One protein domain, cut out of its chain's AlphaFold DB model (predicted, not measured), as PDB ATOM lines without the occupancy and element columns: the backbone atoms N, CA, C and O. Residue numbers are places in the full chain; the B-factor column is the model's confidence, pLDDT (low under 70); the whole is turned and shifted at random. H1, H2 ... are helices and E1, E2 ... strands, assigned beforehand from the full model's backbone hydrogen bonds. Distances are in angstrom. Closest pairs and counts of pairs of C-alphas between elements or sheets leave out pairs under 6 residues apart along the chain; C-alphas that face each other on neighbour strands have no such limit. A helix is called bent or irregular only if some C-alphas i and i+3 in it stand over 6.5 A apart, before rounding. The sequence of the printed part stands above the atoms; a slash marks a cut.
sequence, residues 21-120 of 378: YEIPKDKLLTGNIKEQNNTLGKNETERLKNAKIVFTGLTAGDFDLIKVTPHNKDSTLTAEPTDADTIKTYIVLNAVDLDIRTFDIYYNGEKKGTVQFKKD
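AT A GLANCE: This is residues 21 to 120 of the 378 residues of an uncharacterized protein of Sphingobacteriaceae bacterium (UniProt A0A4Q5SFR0). Seven strands stand round one long axis as a flattened barrel that is not closed: a four-stranded, strongly twisted sheet of E2, E7, E6 and E4 makes one wall, and a smaller sheet of E1, E3 and E5 makes the wall across from it. The barrel is open at two seams, E1 to E2 and E4 to E5; the long link of residues 71 to 86 runs past the second seam on the outside, and H1 sits across one end. The printed part has 100 residues with four short named helices and seven named strands, in the order E1 H1 E2 H2 E3 H3 E4 E5 H4 E6 E7. The larger sheet has the order E2, E7, E6, E4 and the smaller one E1, E3, E5, both mixed, and the class is mixed, helices and strands. The whole is compact, with a radius of gyration of the C-alphas of 13.0 A and spans of 36 by 27 by 23 A.

IN THESE COORDINATES: E1, residues 21 to 24, begins at C-alpha 21 at (-26.489, -18.903, -45.131). H1 follows at residues 25 to 30. E2, residues 33 to 40, measures 18.7 A from first to last C-alpha and bends by 56 degrees at residue 37. H2 holds residues 44 to 47. E3, residues 52 to 56, measures 12.4 A. H3, residues 60 to 65, is only just irregular: C-alphas 61 and 64 are 6.6 A apart. E4, residues 66 to 70, measures 13.7 A and begins at C-alpha 66 at (-12.683, -16.510, -50.827). E5, residues 87 to 91, measures 13.4 A, and H4 follows at residues 92 to 95. E6, residues 102 to 107, measures 16.5 A. E7, residues 110 to 119, is the longest strand at 27.5 A and ends at C-alpha 119 at (-37.214, -8.814, -50.162).

HOW THE PARTS SIT: In the larger sheet E2 and E4 are the edge strands. E2 and E7 are parallel at 21 degrees, with N 114 and O 33 at 2.8 A. E6 and E7 form a hairpin, antiparallel at 156 degrees, with N 103 and O 115 at 2.8 A. E6 and E4 are antiparallel at 159 degrees, with N 106 and O 67 at 2.8 A. In the smaller sheet E1 and E3 are parallel at 19 degrees, with N 23 and O 54 at 2.8 A. E3 and E5 are antiparallel at 167 degrees, with N 55 and O 88 at 2.8 A. Between the sheets, the closest C-alphas of E4 and E5 are those of Val 68 and Tyr 90, 7.6 A apart, while E1 and E2 are only just apart, the closest at 8.2 A. H1 is on the larger sheet at a height of 8.2 A, only just over E6, with 3 of its C-alphas falling on that strand, and runs across the strands at 88 degrees to E6 on the local plane. H1 only grazes the smaller sheet with residues 25 to 28. H3 only grazes both sheets; its Leu 65 and Tyr 107 of E6 have C-alphas 5.2 A apart. H4 only grazes the larger sheet. H2 is on neither sheet; its closest C-alpha to E2 is that of Arg 47, 7.3 A from Leu 40. In H1 every O i to N i+4 pair is within hydrogen-bond range; in H3 0 of 2 are, with 1 of 3 O i to N i+3 pairs, and H2 and H4 are too short for an O i to N i+4 pair.

THE WHOLE: The C-alphas farthest apart, those of Lys 42 and Gly 61, are 38.0 A apart. The printed part has no cut. The link from E4 to E5, 16 residues, is long; the link from H4 to E6 is short but not tight, and the others are tight. The mean pLDDT of the printed part is 72.2, and 35 residues are under 70, among them residues 34 to 51 and 93 to 100.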
ATOM      1  N   TYR A  21     -26.594 -18.045 -43.964       73.44
ATOM      2  CA  TYR A  21     -26.489 -18.903 -45.131       73.44
ATOM      3  C   TYR A  21     -25.113 -19.573 -45.113       73.44
ATOM      4  O   TYR A  21     -24.093 -18.890 -45.221       73.44
ATOM      5  N   GLU A  22     -25.091 -20.890 -44.900       80.06
ATOM      6  CA  GLU A  22     -23.862 -21.677 -44.778       80.06
ATOM      7  C   GLU A  22     -23.470 -22.310 -46.122       80.06
ATOM      8  O   GLU A  22     -24.243 -23.051 -46.732       80.06
ATOM      9  N   ILE A  23     -22.248 -22.024 -46.574       82.81
ATOM     10  CA  ILE A  23     -21.627 -22.571 -47.781       82.81
ATOM     11  C   ILE A  23     -20.455 -23.461 -47.351       82.81
ATOM     12  O   ILE A  23     -19.384 -22.948 -47.015       82.81
ATOM     13  N   PRO A  24     -20.617 -24.789 -47.357       84.94
ATOM     14  CA  PRO A  24     -19.506 -25.695 -47.104       84.94
ATOM     15  C   PRO A  24     -18.484 -25.685 -48.260       84.94
ATOM     16  O   PRO A  24     -18.805 -25.358 -49.409       84.94
ATOM     17  N   LYS A  25     -17.221 -26.020 -47.957       83.56
ATOM     18  CA  LYS A  25     -16.093 -25.989 -48.913       83.56
ATOM     19  C   LYS A  25     -16.318 -26.827 -50.179       83.56
ATOM     20  O   LYS A  25     -15.900 -26.433 -51.264       83.56
ATOM     21  N   ASP A  26     -16.990 -27.963 -50.077       83.06
ATOM     22  CA  ASP A  26     -17.346 -28.812 -51.221       83.06
ATOM     23  C   ASP A  26     -18.204 -28.068 -52.266       83.06
ATOM     24  O   ASP A  26     -17.981 -28.205 -53.473       83.06
ATOM     25  N   LYS A  27     -19.122 -27.195 -51.828       81.31
ATOM     26  CA  LYS A  27     -19.900 -26.319 -52.723       81.31
ATOM     27  C   LYS A  27     -19.044 -25.231 -53.383       81.31
ATOM     28  O   LYS A  27     -19.298 -24.886 -54.537       81.31
ATOM     29  N   LEU A  28     -18.013 -24.719 -52.700       81.81
ATOM     30  CA  LEU A  28     -17.045 -23.780 -53.293       81.81
ATOM     31  C   LEU A  28     -16.223 -24.440 -54.411       81.81
ATOM     32  O   LEU A  28     -15.969 -23.822 -55.443       81.81
ATOM     33  N   LEU A  29     -15.822 -25.698 -54.219       80.00
ATOM     34  CA  LEU A  29     -15.006 -26.436 -55.186       80.00
ATOM     35  C   LEU A  29     -15.800 -26.836 -56.436       80.00
ATOM     36  O   LEU A  29     -15.263 -26.811 -57.540       80.00
ATOM     37  N   THR A  30     -17.081 -27.168 -56.271       79.88
ATOM     38  CA  THR A  30     -17.941 -27.663 -57.359       79.88
ATOM     39  C   THR A  30     -18.592 -26.561 -58.200       79.88
ATOM     40  O   THR A  30     -19.069 -26.851 -59.294       79.88
ATOM     41  N   GLY A  31     -18.611 -25.303 -57.735       64.19
ATOM     42  CA  GLY A  31     -19.100 -24.156 -58.520       64.19
ATOM     43  C   GLY A  31     -20.618 -24.108 -58.742       64.19
ATOM     44  O   GLY A  31     -21.089 -23.415 -59.641       64.19
ATOM     45  N   ASN A  32     -21.395 -24.832 -57.930       67.00
ATOM     46  CA  ASN A  32     -22.853 -24.945 -58.052       67.00
ATOM     47  C   ASN A  32     -23.607 -24.127 -56.991       67.00
ATOM     48  O   ASN A  32     -24.598 -24.585 -56.423       67.00
ATOM     49  N   ILE A  33     -23.156 -22.905 -56.703       74.31
ATOM     50  CA  ILE A  33     -23.840 -22.036 -55.738       74.31
ATOM     51  C   ILE A  33     -24.954 -21.282 -56.479       74.31
ATOM     52  O   ILE A  33     -24.711 -20.273 -57.136       74.31
ATOM     53  N   LYS A  34     -26.185 -21.795 -56.431       66.06
ATOM     54  CA  LYS A  34     -27.380 -21.138 -56.994       66.06
ATOM     55  C   LYS A  34     -28.466 -21.068 -55.943       66.06
ATOM     56  O   LYS A  34     -29.385 -21.882 -55.931       66.06
ATOM     57  N   GLU A  35     -28.323 -20.126 -55.026       66.56
ATOM     58  CA  GLU A  35     -29.153 -20.118 -53.826       66.56
ATOM     59  C   GLU A  35     -30.056 -18.898 -53.880       66.56
ATOM     60  O   GLU A  35     -29.637 -17.748 -53.734       66.56
ATOM     61  N   GLN A  36     -31.307 -19.195 -54.219       55.91
ATOM     62  CA  GLN A  36     -32.376 -18.246 -54.473       55.91
ATOM     63  C   GLN A  36     -33.407 -18.344 -53.347       55.91
ATOM     64  O   GLN A  36     -33.589 -19.402 -52.751       55.91
ATOM     65  N   ASN A  37     -34.144 -17.259 -53.108       51.81
ATOM     66  CA  ASN A  37     -35.250 -17.203 -52.143       51.81
ATOM     67  C   ASN A  37     -34.856 -17.240 -50.657       51.81
ATOM     68  O   ASN A  37     -35.682 -17.614 -49.829       51.81
ATOM     69  N   ASN A  38     -33.650 -16.799 -50.288       58.16
ATOM     70  CA  ASN A  38     -33.352 -16.546 -48.879       58.16
ATOM     71  C   ASN A  38     -34.190 -15.348 -48.402       58.16
ATOM     72  O   ASN A  38     -33.908 -14.206 -48.772       58.16
ATOM     73  N   THR A  39     -35.258 -15.607 -47.647       51.12
ATOM     74  CA  THR A  39     -36.214 -14.574 -47.232       51.12
ATOM     75  C   THR A  39     -35.664 -13.743 -46.077       51.12
ATOM     76  O   THR A  39     -35.452 -14.245 -44.970       51.12
ATOM     77  N   LEU A  40     -35.474 -12.447 -46.322       51.41
ATOM     78  CA  LEU A  40     -35.202 -11.469 -45.273       51.41
ATOM     79  C   LEU A  40     -36.535 -11.082 -44.628       51.41
ATOM     80  O   LEU A  40     -37.440 -10.613 -45.312       51.41
ATOM     81  N   GLY A  41     -36.687 -11.283 -43.319       45.69
ATOM     82  CA  GLY A  41     -37.958 -10.964 -42.666       45.69
ATOM     83  C   GLY A  41     -38.306  -9.460 -42.685       45.69
ATOM     84  O   GLY A  41     -37.444  -8.596 -42.818       45.69
ATOM     85  N   LYS A  42     -39.582  -9.157 -42.419       46.62
ATOM     86  CA  LYS A  42     -40.324  -7.867 -42.419       46.62
ATOM     87  C   LYS A  42     -39.748  -6.565 -41.778       46.62
ATOM     88  O   LYS A  42     -40.532  -5.661 -41.534       46.62
ATOM     89  N   ASN A  43     -38.455  -6.406 -41.466       49.81
ATOM     90  CA  ASN A  43     -37.936  -5.151 -40.860       49.81
ATOM     91  C   ASN A  43     -36.561  -4.768 -41.441       49.81
ATOM     92  O   ASN A  43     -35.542  -5.320 -41.032       49.81
ATOM     93  N   GLU A  44     -36.538  -3.844 -42.409       47.38
ATOM     94  CA  GLU A  44     -35.383  -3.568 -43.290       47.38
ATOM     95  C   GLU A  44     -34.141  -3.002 -42.566       47.38
ATOM     96  O   GLU A  44     -33.018  -3.389 -42.887       47.38
ATOM     97  N   THR A  45     -34.306  -2.143 -41.554       44.53
ATOM     98  CA  THR A  45     -33.189  -1.342 -41.003       44.53
ATOM     99  C   THR A  45     -32.318  -2.072 -39.966       44.53
ATOM    100  O   THR A  45     -31.126  -1.789 -39.845       44.53
ATOM    101  N   GLU A  46     -32.873  -3.032 -39.218       44.81
ATOM    102  CA  GLU A  46     -32.113  -3.845 -38.246       44.81
ATOM    103  C   GLU A  46     -31.674  -5.207 -38.810       44.81
ATOM    104  O   GLU A  46     -30.741  -5.811 -38.285       44.81
ATOM    105  N   ARG A  47     -32.288  -5.699 -39.898       50.91
ATOM    106  CA  ARG A  47     -32.037  -7.057 -40.424       50.91
ATOM    107  C   ARG A  47     -30.861  -7.171 -41.382       50.91
ATOM    108  O   ARG A  47     -30.159  -8.179 -41.328       50.91
ATOM    109  N   LEU A  48     -30.572  -6.137 -42.174       48.44
ATOM    110  CA  LEU A  48     -29.335  -6.094 -42.965       48.44
ATOM    111  C   LEU A  48     -28.087  -6.170 -42.068       48.44
ATOM    112  O   LEU A  48     -27.045  -6.633 -42.520       48.44
ATOM    113  N   LYS A  49     -28.207  -5.811 -40.775       49.94
ATOM    114  CA  LYS A  49     -27.109  -5.906 -39.795       49.94
ATOM    115  C   LYS A  49     -26.755  -7.344 -39.421       49.94
ATOM    116  O   LYS A  49     -25.644  -7.581 -38.965       49.94
ATOM    117  N   ASN A  50     -27.668  -8.295 -39.637       52.75
ATOM    118  CA  ASN A  50     -27.547  -9.666 -39.134       52.75
ATOM    119  C   ASN A  50     -27.526 -10.746 -40.232       52.75
ATOM    120  O   ASN A  50     -27.342 -11.919 -39.904       52.75
ATOM    121  N   ALA A  51     -27.702 -10.386 -41.509       66.62
ATOM    122  CA  ALA A  51     -27.573 -11.324 -42.626       66.62
ATOM    123  C   ALA A  51     -26.092 -11.656 -42.876       66.62
ATOM    124  O   ALA A  51     -25.270 -10.763 -43.117       66.62
ATOM    125  N   LYS A  52     -25.760 -12.949 -42.800       77.12
ATOM    126  CA  LYS A  52     -24.385 -13.454 -42.880       77.12
ATOM    127  C   LYS A  52     -24.267 -14.539 -43.942       77.12
ATOM    128  O   LYS A  52     -25.063 -15.477 -43.956       77.12
ATOM    129  N   ILE A  53     -23.238 -14.427 -44.777       82.94
ATOM    130  CA  ILE A  53     -22.757 -15.527 -45.617       82.94
ATOM    131  C   ILE A  53     -21.597 -16.167 -44.858       82.94
ATOM    132  O   ILE A  53     -20.609 -15.494 -44.558       82.94
ATOM    133  N   VAL A  54     -21.746 -17.438 -44.496       85.38
ATOM    134  CA  VAL A  54     -20.803 -18.178 -43.654       85.38
ATOM    135  C   VAL A  54     -20.225 -19.324 -44.468       85.38
ATOM    136  O   VAL A  54     -20.962 -20.158 -44.975       85.38
ATOM    137  N   PHE A  55     -18.909 -19.387 -44.576       85.06
ATOM    138  CA  PHE A  55     -18.196 -20.485 -45.212       85.06
ATOM    139  C   PHE A  55     -17.671 -21.435 -44.143       85.06
ATOM    140  O   PHE A  55     -17.090 -20.971 -43.163       85.06
ATOM    141  N   THR A  56     -17.872 -22.740 -44.320       85.81
ATOM    142  CA  THR A  56     -17.521 -23.767 -43.325       85.81
ATOM    143  C   THR A  56     -16.649 -24.872 -43.924       85.81
ATOM    144  O   THR A  56     -16.658 -25.116 -45.133       85.81
ATOM    145  N   GLY A  57     -15.872 -25.550 -43.072       82.81
ATOM    146  CA  GLY A  57     -14.966 -26.624 -43.499       82.81
ATOM    147  C   GLY A  57     -13.721 -26.116 -44.232       82.81
ATOM    148  O   GLY A  57     -13.191 -26.815 -45.098       82.81
ATOM    149  N   LEU A  58     -13.289 -24.891 -43.920       84.50
ATOM    150  CA  LEU A  58     -12.111 -24.256 -44.509       84.50
ATOM    151  C   LEU A  58     -10.812 -24.706 -43.826       84.50
ATOM    152  O   LEU A  58     -10.819 -25.176 -42.690       84.50
ATOM    153  N   THR A  59      -9.694 -24.516 -44.517       85.38
ATOM    154  CA  THR A  59      -8.336 -24.504 -43.961       85.38
ATOM    155  C   THR A  59      -7.775 -23.083 -44.014       85.38
ATOM    156  O   THR A  59      -8.262 -22.255 -44.781       85.38
ATOM    157  N   ALA A  60      -6.717 -22.791 -43.247       78.38
ATOM    158  CA  ALA A  60      -6.109 -21.455 -43.183       78.38
ATOM    159  C   ALA A  60      -5.759 -20.855 -44.565       78.38
ATOM    160  O   ALA A  60      -5.941 -19.661 -44.781       78.38
ATOM    161  N   GLY A  61      -5.329 -21.684 -45.525       81.81
ATOM    162  CA  GLY A  61      -5.011 -21.240 -46.888       81.81
ATOM    163  C   GLY A  61      -6.228 -20.908 -47.759       81.81
ATOM    164  O   GLY A  61      -6.081 -20.225 -48.767       81.81
ATOM    165  N   ASP A  62      -7.433 -21.350 -47.387       84.00
ATOM    166  CA  ASP A  62      -8.646 -21.085 -48.166       84.00
ATOM    167  C   ASP A  62      -9.189 -19.668 -47.936       84.00
ATOM    168  O   ASP A  62      -9.955 -19.157 -48.756       84.00
ATOM    169  N   PHE A  63      -8.827 -19.022 -46.822       82.88
ATOM    170  CA  PHE A  63      -9.412 -17.742 -46.434       82.88
ATOM    171  C   PHE A  63      -9.126 -16.680 -47.490       82.88
ATOM    172  O   PHE A  63     -10.063 -16.036 -47.954       82.88
ATOM    173  N   ASP A  64      -7.882 -16.537 -47.933       84.38
ATOM    174  CA  ASP A  64      -7.502 -15.520 -48.922       84.38
ATOM    175  C   ASP A  64      -8.049 -15.810 -50.328       84.38
ATOM    176  O   ASP A  64      -8.126 -14.916 -51.171       84.38
ATOM    177  N   LEU A  65      -8.500 -17.044 -50.570       86.94
ATOM    178  CA  LEU A  65      -9.084 -17.461 -51.842       86.94
ATOM    179  C   LEU A  65     -10.564 -17.089 -51.961       86.94
ATOM    180  O   LEU A  65     -11.079 -17.036 -53.080       86.94
ATOM    181  N   ILE A  66     -11.255 -16.845 -50.843       87.75
ATOM    182  CA  ILE A  66     -12.683 -16.510 -50.827       87.75
ATOM    183  C   ILE A  66     -12.869 -15.002 -50.964       87.75
ATOM    184  O   ILE A  66     -12.374 -14.212 -50.153       87.75
ATOM    185  N   LYS A  67     -13.682 -14.610 -51.945       88.12
ATOM    186  CA  LYS A  67     -14.097 -13.225 -52.167       88.12
ATOM    187  C   LYS A  67     -15.608 -13.170 -52.389       88.12
ATOM    188  O   LYS A  67     -16.162 -13.962 -53.144       88.12
ATOM    189  N   VAL A  68     -16.274 -12.224 -51.730       86.88
ATOM    190  CA  VAL A  68     -17.708 -11.966 -51.908       86.88
ATOM    191  C   VAL A  68     -17.874 -10.539 -52.397       86.88
ATOM    192  O   VAL A  68     -17.416  -9.607 -51.733       86.88
ATOM    193  N   THR A  69     -18.517 -10.363 -53.547       85.25
ATOM    194  CA  THR A  69     -18.809  -9.035 -54.101       85.25
ATOM    195  C   THR A  69     -20.310  -8.862 -54.282       85.25
ATOM    196  O   THR A  69     -21.014  -9.832 -54.575       85.25
ATOM    197  N   PRO A  70     -20.850  -7.647 -54.121       83.44
ATOM    198  CA  PRO A  70     -22.195  -7.359 -54.583       83.44
ATOM    199  C   PRO A  70     -22.248  -7.540 -56.109       83.44
ATOM    200  O   PRO A  70     -21.308  -7.190 -56.824       83.44
ATOM    201  N   HIS A  71     -23.329  -8.128 -56.614       80.94
ATOM    202  CA  HIS A  71     -23.501  -8.361 -58.044       80.94
ATOM    203  C   HIS A  71     -23.474  -7.030 -58.809       80.94
ATOM    204  O   HIS A  71     -24.112  -6.065 -58.387       80.94
ATOM    205  N   ASN A  72     -22.742  -6.979 -59.925       75.31
ATOM    206  CA  ASN A  72     -22.526  -5.774 -60.741       75.31
ATOM    207  C   ASN A  72     -21.865  -4.590 -60.002       75.31
ATOM    208  O   ASN A  72     -22.009  -3.445 -60.430       75.31
ATOM    209  N   LYS A  73     -21.131  -4.845 -58.911       74.00
ATOM    210  CA  LYS A  73     -20.233  -3.860 -58.297       74.00
ATOM    211  C   LYS A  73     -18.839  -4.440 -58.094       74.00
ATOM    212  O   LYS A  73     -18.680  -5.594 -57.709       74.00
ATOM    213  N   ASP A  74     -17.840  -3.579 -58.254       70.06
ATOM    214  CA  ASP A  74     -16.427  -3.927 -58.063       70.06
ATOM    215  C   ASP A  74     -15.974  -3.843 -56.594       70.06
ATOM    216  O   ASP A  74     -14.796  -4.025 -56.275       70.06
ATOM    217  N   SER A  75     -16.902  -3.594 -55.663       76.69
ATOM    218  CA  SER A  75     -16.611  -3.586 -54.232       76.69
ATOM    219  C   SER A  75     -16.578  -5.005 -53.661       76.69
ATOM    220  O   SER A  75     -17.340  -5.887 -54.041       76.69
ATOM    221  N   THR A  76     -15.668  -5.244 -52.720       78.25
ATOM    222  CA  THR A  76     -15.576  -6.521 -52.001       78.25
ATOM    223  C   THR A  76     -16.104  -6.336 -50.591       78.25
ATOM    224  O   THR A  76     -15.769  -5.350 -49.937       78.25
ATOM    225  N   LEU A  77     -16.915  -7.279 -50.113       80.00
ATOM    226  CA  LEU A  77     -17.350  -7.282 -48.723       80.00
ATOM    227  C   LEU A  77     -16.163  -7.558 -47.797       80.00
ATOM    228  O   LEU A  77     -15.347  -8.444 -48.051       80.00
ATOM    229  N   THR A  78     -16.098  -6.834 -46.684       79.56
ATOM    230  CA  THR A  78     -15.143  -7.118 -45.612       79.56
ATOM    231  C   THR A  78     -15.649  -8.299 -44.783       79.56
ATOM    232  O   THR A  78     -16.806  -8.314 -44.357       79.56
ATOM    233  N   ALA A  79     -14.795  -9.301 -44.573       78.56
ATOM    234  CA  ALA A  79     -15.102 -10.417 -43.684       78.56
ATOM    235  C   ALA A  79     -15.067  -9.962 -42.215       78.56
ATOM    236  O   ALA A  79     -14.295  -9.070 -41.859       78.56
ATOM    237  N   GLU A  80     -15.880 -10.580 -41.360       77.69
ATOM    238  CA  GLU A  80     -15.737 -10.415 -39.913       77.69
ATOM    239  C   GLU A  80     -14.406 -11.027 -39.453       77.69
ATOM    240  O   GLU A  80     -14.039 -12.108 -39.929       77.69
ATOM    241  N   PRO A  81     -13.705 -10.386 -38.502       68.38
ATOM    242  CA  PRO A  81     -12.642 -11.061 -37.776       68.38
ATOM    243  C   PRO A  81     -13.237 -12.278 -37.060       68.38
ATOM    244  O   PRO A  81     -14.280 -12.179 -36.411       68.38
ATOM    245  N   THR A  82     -12.602 -13.435 -37.217       66.38
ATOM    246  CA  THR A  82     -13.043 -14.694 -36.612       66.38
ATOM    247  C   THR A  82     -11.858 -15.368 -35.936       66.38
ATOM    248  O   THR A  82     -10.765 -15.392 -36.495       66.38
ATOM    249  N   ASP A  83     -12.083 -15.933 -34.751       58.53
ATOM    250  CA  ASP A  83     -11.063 -16.670 -33.987       58.53
ATOM    251  C   ASP A  83     -10.996 -18.157 -34.394       58.53
ATOM    252  O   ASP A  83     -10.341 -18.965 -33.740       58.53
ATOM    253  N   ALA A  84     -11.734 -18.554 -35.441       67.31
ATOM    254  CA  ALA A  84     -11.886 -19.942 -35.866       67.31
ATOM    255  C   ALA A  84     -11.250 -20.200 -37.242       67.31
ATOM    256  O   ALA A  84     -11.776 -19.756 -38.262       67.31
ATOM    257  N   ASP A  85     -10.214 -21.042 -37.280       70.12
ATOM    258  CA  ASP A  85      -9.441 -21.410 -38.486       70.12
ATOM    259  C   ASP A  85     -10.222 -22.218 -39.544       70.12
ATOM    260  O   ASP A  85      -9.661 -22.652 -40.549       70.12
ATOM    261  N   THR A  86     -11.516 -22.458 -39.327       79.25
ATOM    262  CA  THR A  86     -12.363 -23.295 -40.192       79.25
ATOM    263  C   THR A  86     -13.612 -22.584 -40.712       79.25
ATOM    264  O   THR A  86     -14.371 -23.177 -41.487       79.25
ATOM    265  N   ILE A  87     -13.840 -21.328 -40.300       83.00
ATOM    266  CA  ILE A  87     -15.064 -20.580 -40.604       83.00
ATOM    267  C   ILE A  87     -14.722 -19.167 -41.061       83.00
ATOM    268  O   ILE A  87     -14.090 -18.427 -40.317       83.00
ATOM    269  N   LYS A  88     -15.231 -18.742 -42.223       81.88
ATOM    270  CA  LYS A  88     -15.129 -17.349 -42.696       81.88
ATOM    271  C   LYS A  88     -16.516 -16.735 -42.850       81.88
ATOM    272  O   LYS A  88     -17.384 -17.341 -43.468       81.88
ATOM    273  N   THR A  89     -16.735 -15.534 -42.317       83.62
ATOM    274  CA  THR A  89     -18.060 -14.889 -42.304       83.62
ATOM    275  C   THR A  89     -18.018 -13.521 -42.972       83.62
ATOM    276  O   THR A  89     -17.131 -12.727 -42.679       83.62
ATOM    277  N   TYR A  90     -18.995 -13.218 -43.826       80.69
ATOM    278  CA  TYR A  90     -19.180 -11.900 -44.440       80.69
ATOM    279  C   TYR A  90     -20.511 -11.293 -43.998       80.69
ATOM    280  O   TYR A  90     -21.557 -11.940 -44.120       80.69
ATOM    281  N   ILE A  91     -20.475 -10.046 -43.513       73.94
ATOM    282  CA  ILE A  91     -21.692  -9.277 -43.225       73.94
ATOM    283  C   ILE A  91     -22.162  -8.607 -44.512       73.94
ATOM    284  O   ILE A  91     -21.419  -7.880 -45.169       73.94
ATOM    285  N   VAL A  92     -23.434  -8.803 -44.832       71.81
ATOM    286  CA  VAL A  92     -24.079  -8.229 -46.019       71.81
ATOM    287  C   VAL A  92     -24.380  -6.718 -45.856       71.81
ATOM    288  O   VAL A  92     -24.664  -6.022 -46.829       71.81
ATOM    289  N   LEU A  93     -24.241  -6.185 -44.635       59.62
ATOM    290  CA  LEU A  93     -24.601  -4.821 -44.221       59.62
ATOM    291  C   LEU A  93     -23.873  -3.699 -44.986       59.62
ATOM    292  O   LEU A  93     -24.437  -2.623 -45.150       59.62
ATOM    293  N   ASN A  94     -22.643  -3.923 -45.458       52.84
ATOM    294  CA  ASN A  94     -21.802  -2.842 -45.993       52.84
ATOM    295  C   ASN A  94     -21.984  -2.565 -47.500       52.84
ATOM    296  O   ASN A  94     -21.230  -1.775 -48.061       52.84
ATOM    297  N   ALA A  95     -22.963  -3.187 -48.169       50.81
ATOM    298  CA  ALA A  95     -23.166  -3.065 -49.623       50.81
ATOM    299  C   ALA A  95     -24.389  -2.235 -50.070       50.81
ATOM    300  O   ALA A  95     -24.746  -2.274 -51.246       50.81
ATOM    301  N   VAL A  96     -25.029  -1.492 -49.166       43.47
ATOM    302  CA  VAL A  96     -26.306  -0.797 -49.420       43.47
ATOM    303  C   VAL A  96     -26.040   0.531 -50.159       43.47
ATOM    304  O   VAL A  96     -25.557   1.471 -49.542       43.47
ATOM    305  N   ASP A  97     -26.192   0.669 -51.480       50.53
ATOM    306  CA  ASP A  97     -27.483   0.770 -52.180       50.53
ATOM    307  C   ASP A  97     -28.499  -0.340 -51.910       50.53
ATOM    308  O   ASP A  97     -28.240  -1.526 -52.101       50.53
ATOM    309  N   LEU A  98     -29.704   0.088 -51.532       50.19
ATOM    310  CA  LEU A  98     -30.882  -0.712 -51.157       50.19
ATOM    311  C   LEU A  98     -31.384  -1.698 -52.244       50.19
ATOM    312  O   LEU A  98     -32.305  -2.487 -51.991       50.19
ATOM    313  N   ASP A  99     -30.746  -1.700 -53.415       53.75
ATOM    314  CA  ASP A  99     -31.102  -2.513 -54.577       53.75
ATOM    315  C   ASP A  99     -30.198  -3.732 -54.796       53.75
ATOM    316  O   ASP A  99     -30.573  -4.637 -55.546       53.75
ATOM    317  N   ILE A 100     -29.042  -3.835 -54.124       58.62
ATOM    318  CA  ILE A 100     -28.168  -4.998 -54.327       58.62
ATOM    319  C   ILE A 100     -28.511  -6.111 -53.356       58.62
ATOM    320  O   ILE A 100     -28.231  -6.057 -52.161       58.62
ATOM    321  N   ARG A 101     -29.112  -7.161 -53.909       70.25
ATOM    322  CA  ARG A 101     -29.577  -8.328 -53.148       70.25
ATOM    323  C   ARG A 101     -28.976  -9.637 -53.623       70.25
ATOM    324  O   ARG A 101     -29.315 -10.697 -53.105       70.25
ATOM    325  N   THR A 102     -28.088  -9.550 -54.598       78.56
ATOM    326  CA  THR A 102     -27.368 -10.678 -55.169       78.56
ATOM    327  C   THR A 102     -25.893 -10.473 -54.883       78.56
ATOM    328  O   THR A 102     -25.363  -9.387 -55.116       78.56
ATOM    329  N   PHE A 103     -25.239 -11.511 -54.379       84.88
ATOM    330  CA  PHE A 103     -23.817 -11.520 -54.073       84.88
ATOM    331  C   PHE A 103     -23.144 -12.597 -54.902       84.88
ATOM    332  O   PHE A 103     -23.569 -13.754 -54.887       84.88
ATOM    333  N   ASP A 104     -22.107 -12.205 -55.624       87.25
ATOM    334  CA  ASP A 104     -21.273 -13.113 -56.386       87.25
ATOM    335  C   ASP A 104     -20.213 -13.705 -55.453       87.25
ATOM    336  O   ASP A 104     -19.494 -12.987 -54.752       87.25
ATOM    337  N   ILE A 105     -20.142 -15.035 -55.434       88.75
ATOM    338  CA  ILE A 105     -19.182 -15.785 -54.632       88.75
ATOM    339  C   ILE A 105     -18.029 -16.193 -55.531       88.75
ATOM    340  O   ILE A 105     -18.237 -16.862 -56.545       88.75
ATOM    341  N   TYR A 106     -16.820 -15.823 -55.136       88.69
ATOM    342  CA  TYR A 106     -15.589 -16.194 -55.811       88.69
ATOM    343  C   TYR A 106     -14.740 -17.075 -54.907       88.69
ATOM    344  O   TYR A 106     -14.648 -16.852 -53.696       88.69
ATOM    345  N   TYR A 107     -14.090 -18.050 -55.527       90.38
ATOM    346  CA  TYR A 107     -13.090 -18.889 -54.892       90.38
ATOM    347  C   TYR A 107     -11.919 -19.077 -55.847       90.38
ATOM    348  O   TYR A 107     -12.120 -19.521 -56.979       90.38
ATOM    349  N   ASN A 108     -10.714 -18.738 -55.391       90.50
ATOM    350  CA  ASN A 108      -9.489 -18.798 -56.190       90.50
ATOM    351  C   ASN A 108      -9.593 -17.996 -57.506       90.50
ATOM    352  O   ASN A 108      -9.250 -18.478 -58.580       90.50
ATOM    353  N   GLY A 109     -10.156 -16.787 -57.430       84.75
ATOM    354  CA  GLY A 109     -10.336 -15.895 -58.584       84.75
ATOM    355  C   GLY A 109     -11.503 -16.246 -59.517       84.75
ATOM    356  O   GLY A 109     -11.910 -15.403 -60.313       84.75
ATOM    357  N   GLU A 110     -12.105 -17.431 -59.393       87.06
ATOM    358  CA  GLU A 110     -13.228 -17.861 -60.231       87.06
ATOM    359  C   GLU A 110     -14.577 -17.644 -59.546       87.06
ATOM    360  O   GLU A 110     -14.742 -17.952 -58.363       87.06
ATOM    361  N   LYS A 111     -15.579 -17.186 -60.304       88.69
ATOM    362  CA  LYS A 111     -16.962 -17.093 -59.824       88.69
ATOM    363  C   LYS A 111     -17.551 -18.496 -59.654       88.69
ATOM    364  O   LYS A 111     -17.707 -19.229 -60.626       88.69
ATOM    365  N   LYS A 112     -17.915 -18.854 -58.423       87.94
ATOM    366  CA  LYS A 112     -18.506 -20.152 -58.044       87.94
ATOM    367  C   LYS A 112     -20.026 -20.128 -57.927       87.94
ATOM    368  O   LYS A 112     -20.648 -21.174 -57.762       87.94
ATOM    369  N   GLY A 113     -20.631 -18.947 -58.011       85.88
ATOM    370  CA  GLY A 113     -22.074 -18.800 -58.110       85.88
ATOM    371  C   GLY A 113     -22.589 -17.549 -57.423       85.88
ATOM    372  O   GLY A 113     -21.844 -16.584 -57.238       85.88
ATOM    373  N   THR A 114     -23.877 -17.551 -57.095       84.25
ATOM    374  CA  THR A 114     -24.573 -16.393 -56.540       84.25
ATOM    375  C   THR A 114     -25.451 -16.763 -55.352       84.25
ATOM    376  O   THR A 114     -26.096 -17.814 -55.317       84.25
ATOM    377  N   VAL A 115     -25.484 -15.861 -54.374       80.25
ATOM    378  CA  VAL A 115     -26.412 -15.895 -53.242       80.25
ATOM    379  C   VAL A 115     -27.363 -14.723 -53.394       80.25
ATOM    380  O   VAL A 115     -26.927 -13.572 -53.405       80.25
ATOM    381  N   GLN A 116     -28.656 -15.009 -53.522       75.81
ATOM    382  CA  GLN A 116     -29.688 -13.987 -53.622       75.81
ATOM    383  C   GLN A 116     -30.557 -13.969 -52.366       75.81
ATOM    384  O   GLN A 116     -31.097 -14.993 -51.935       75.81
ATOM    385  N   PHE A 117     -30.742 -12.774 -51.816       70.12
ATOM    386  CA  PHE A 117     -31.685 -12.495 -50.746       70.12
ATOM    387  C   PHE A 117     -32.957 -11.887 -51.345       70.12
ATOM    388  O   PHE A 117     -32.902 -10.921 -52.104       70.12
ATOM    389  N   LYS A 118     -34.124 -12.449 -51.033       57.59
ATOM    390  CA  LYS A 118     -35.399 -11.848 -51.436       57.59
ATOM    391  C   LYS A 118     -35.818 -10.804 -50.409       57.59
ATOM    392  O   LYS A 118     -35.776 -11.053 -49.204       57.59
ATOM    393  N   LYS A 119     -36.275  -9.653 -50.907       51.94
ATOM    394  CA  LYS A 119     -37.214  -8.814 -50.162       51.94
ATOM    395  C   LYS A 119     -38.534  -9.571 -50.156       51.94
ATOM    396  O   LYS A 119     -38.920 -10.098 -51.197       51.94
ATOM    397  N   ASP A 120     -39.196  -9.657 -49.011       46.66
ATOM    398  CA  ASP A 120     -40.605 -10.037 -49.008       46.66
ATOM    399  C   ASP A 120     -41.344  -9.045 -49.922       46.66
ATOM    400  O   ASP A 120     -41.521  -7.877 -49.579       46.66
TER     401      ASP A 120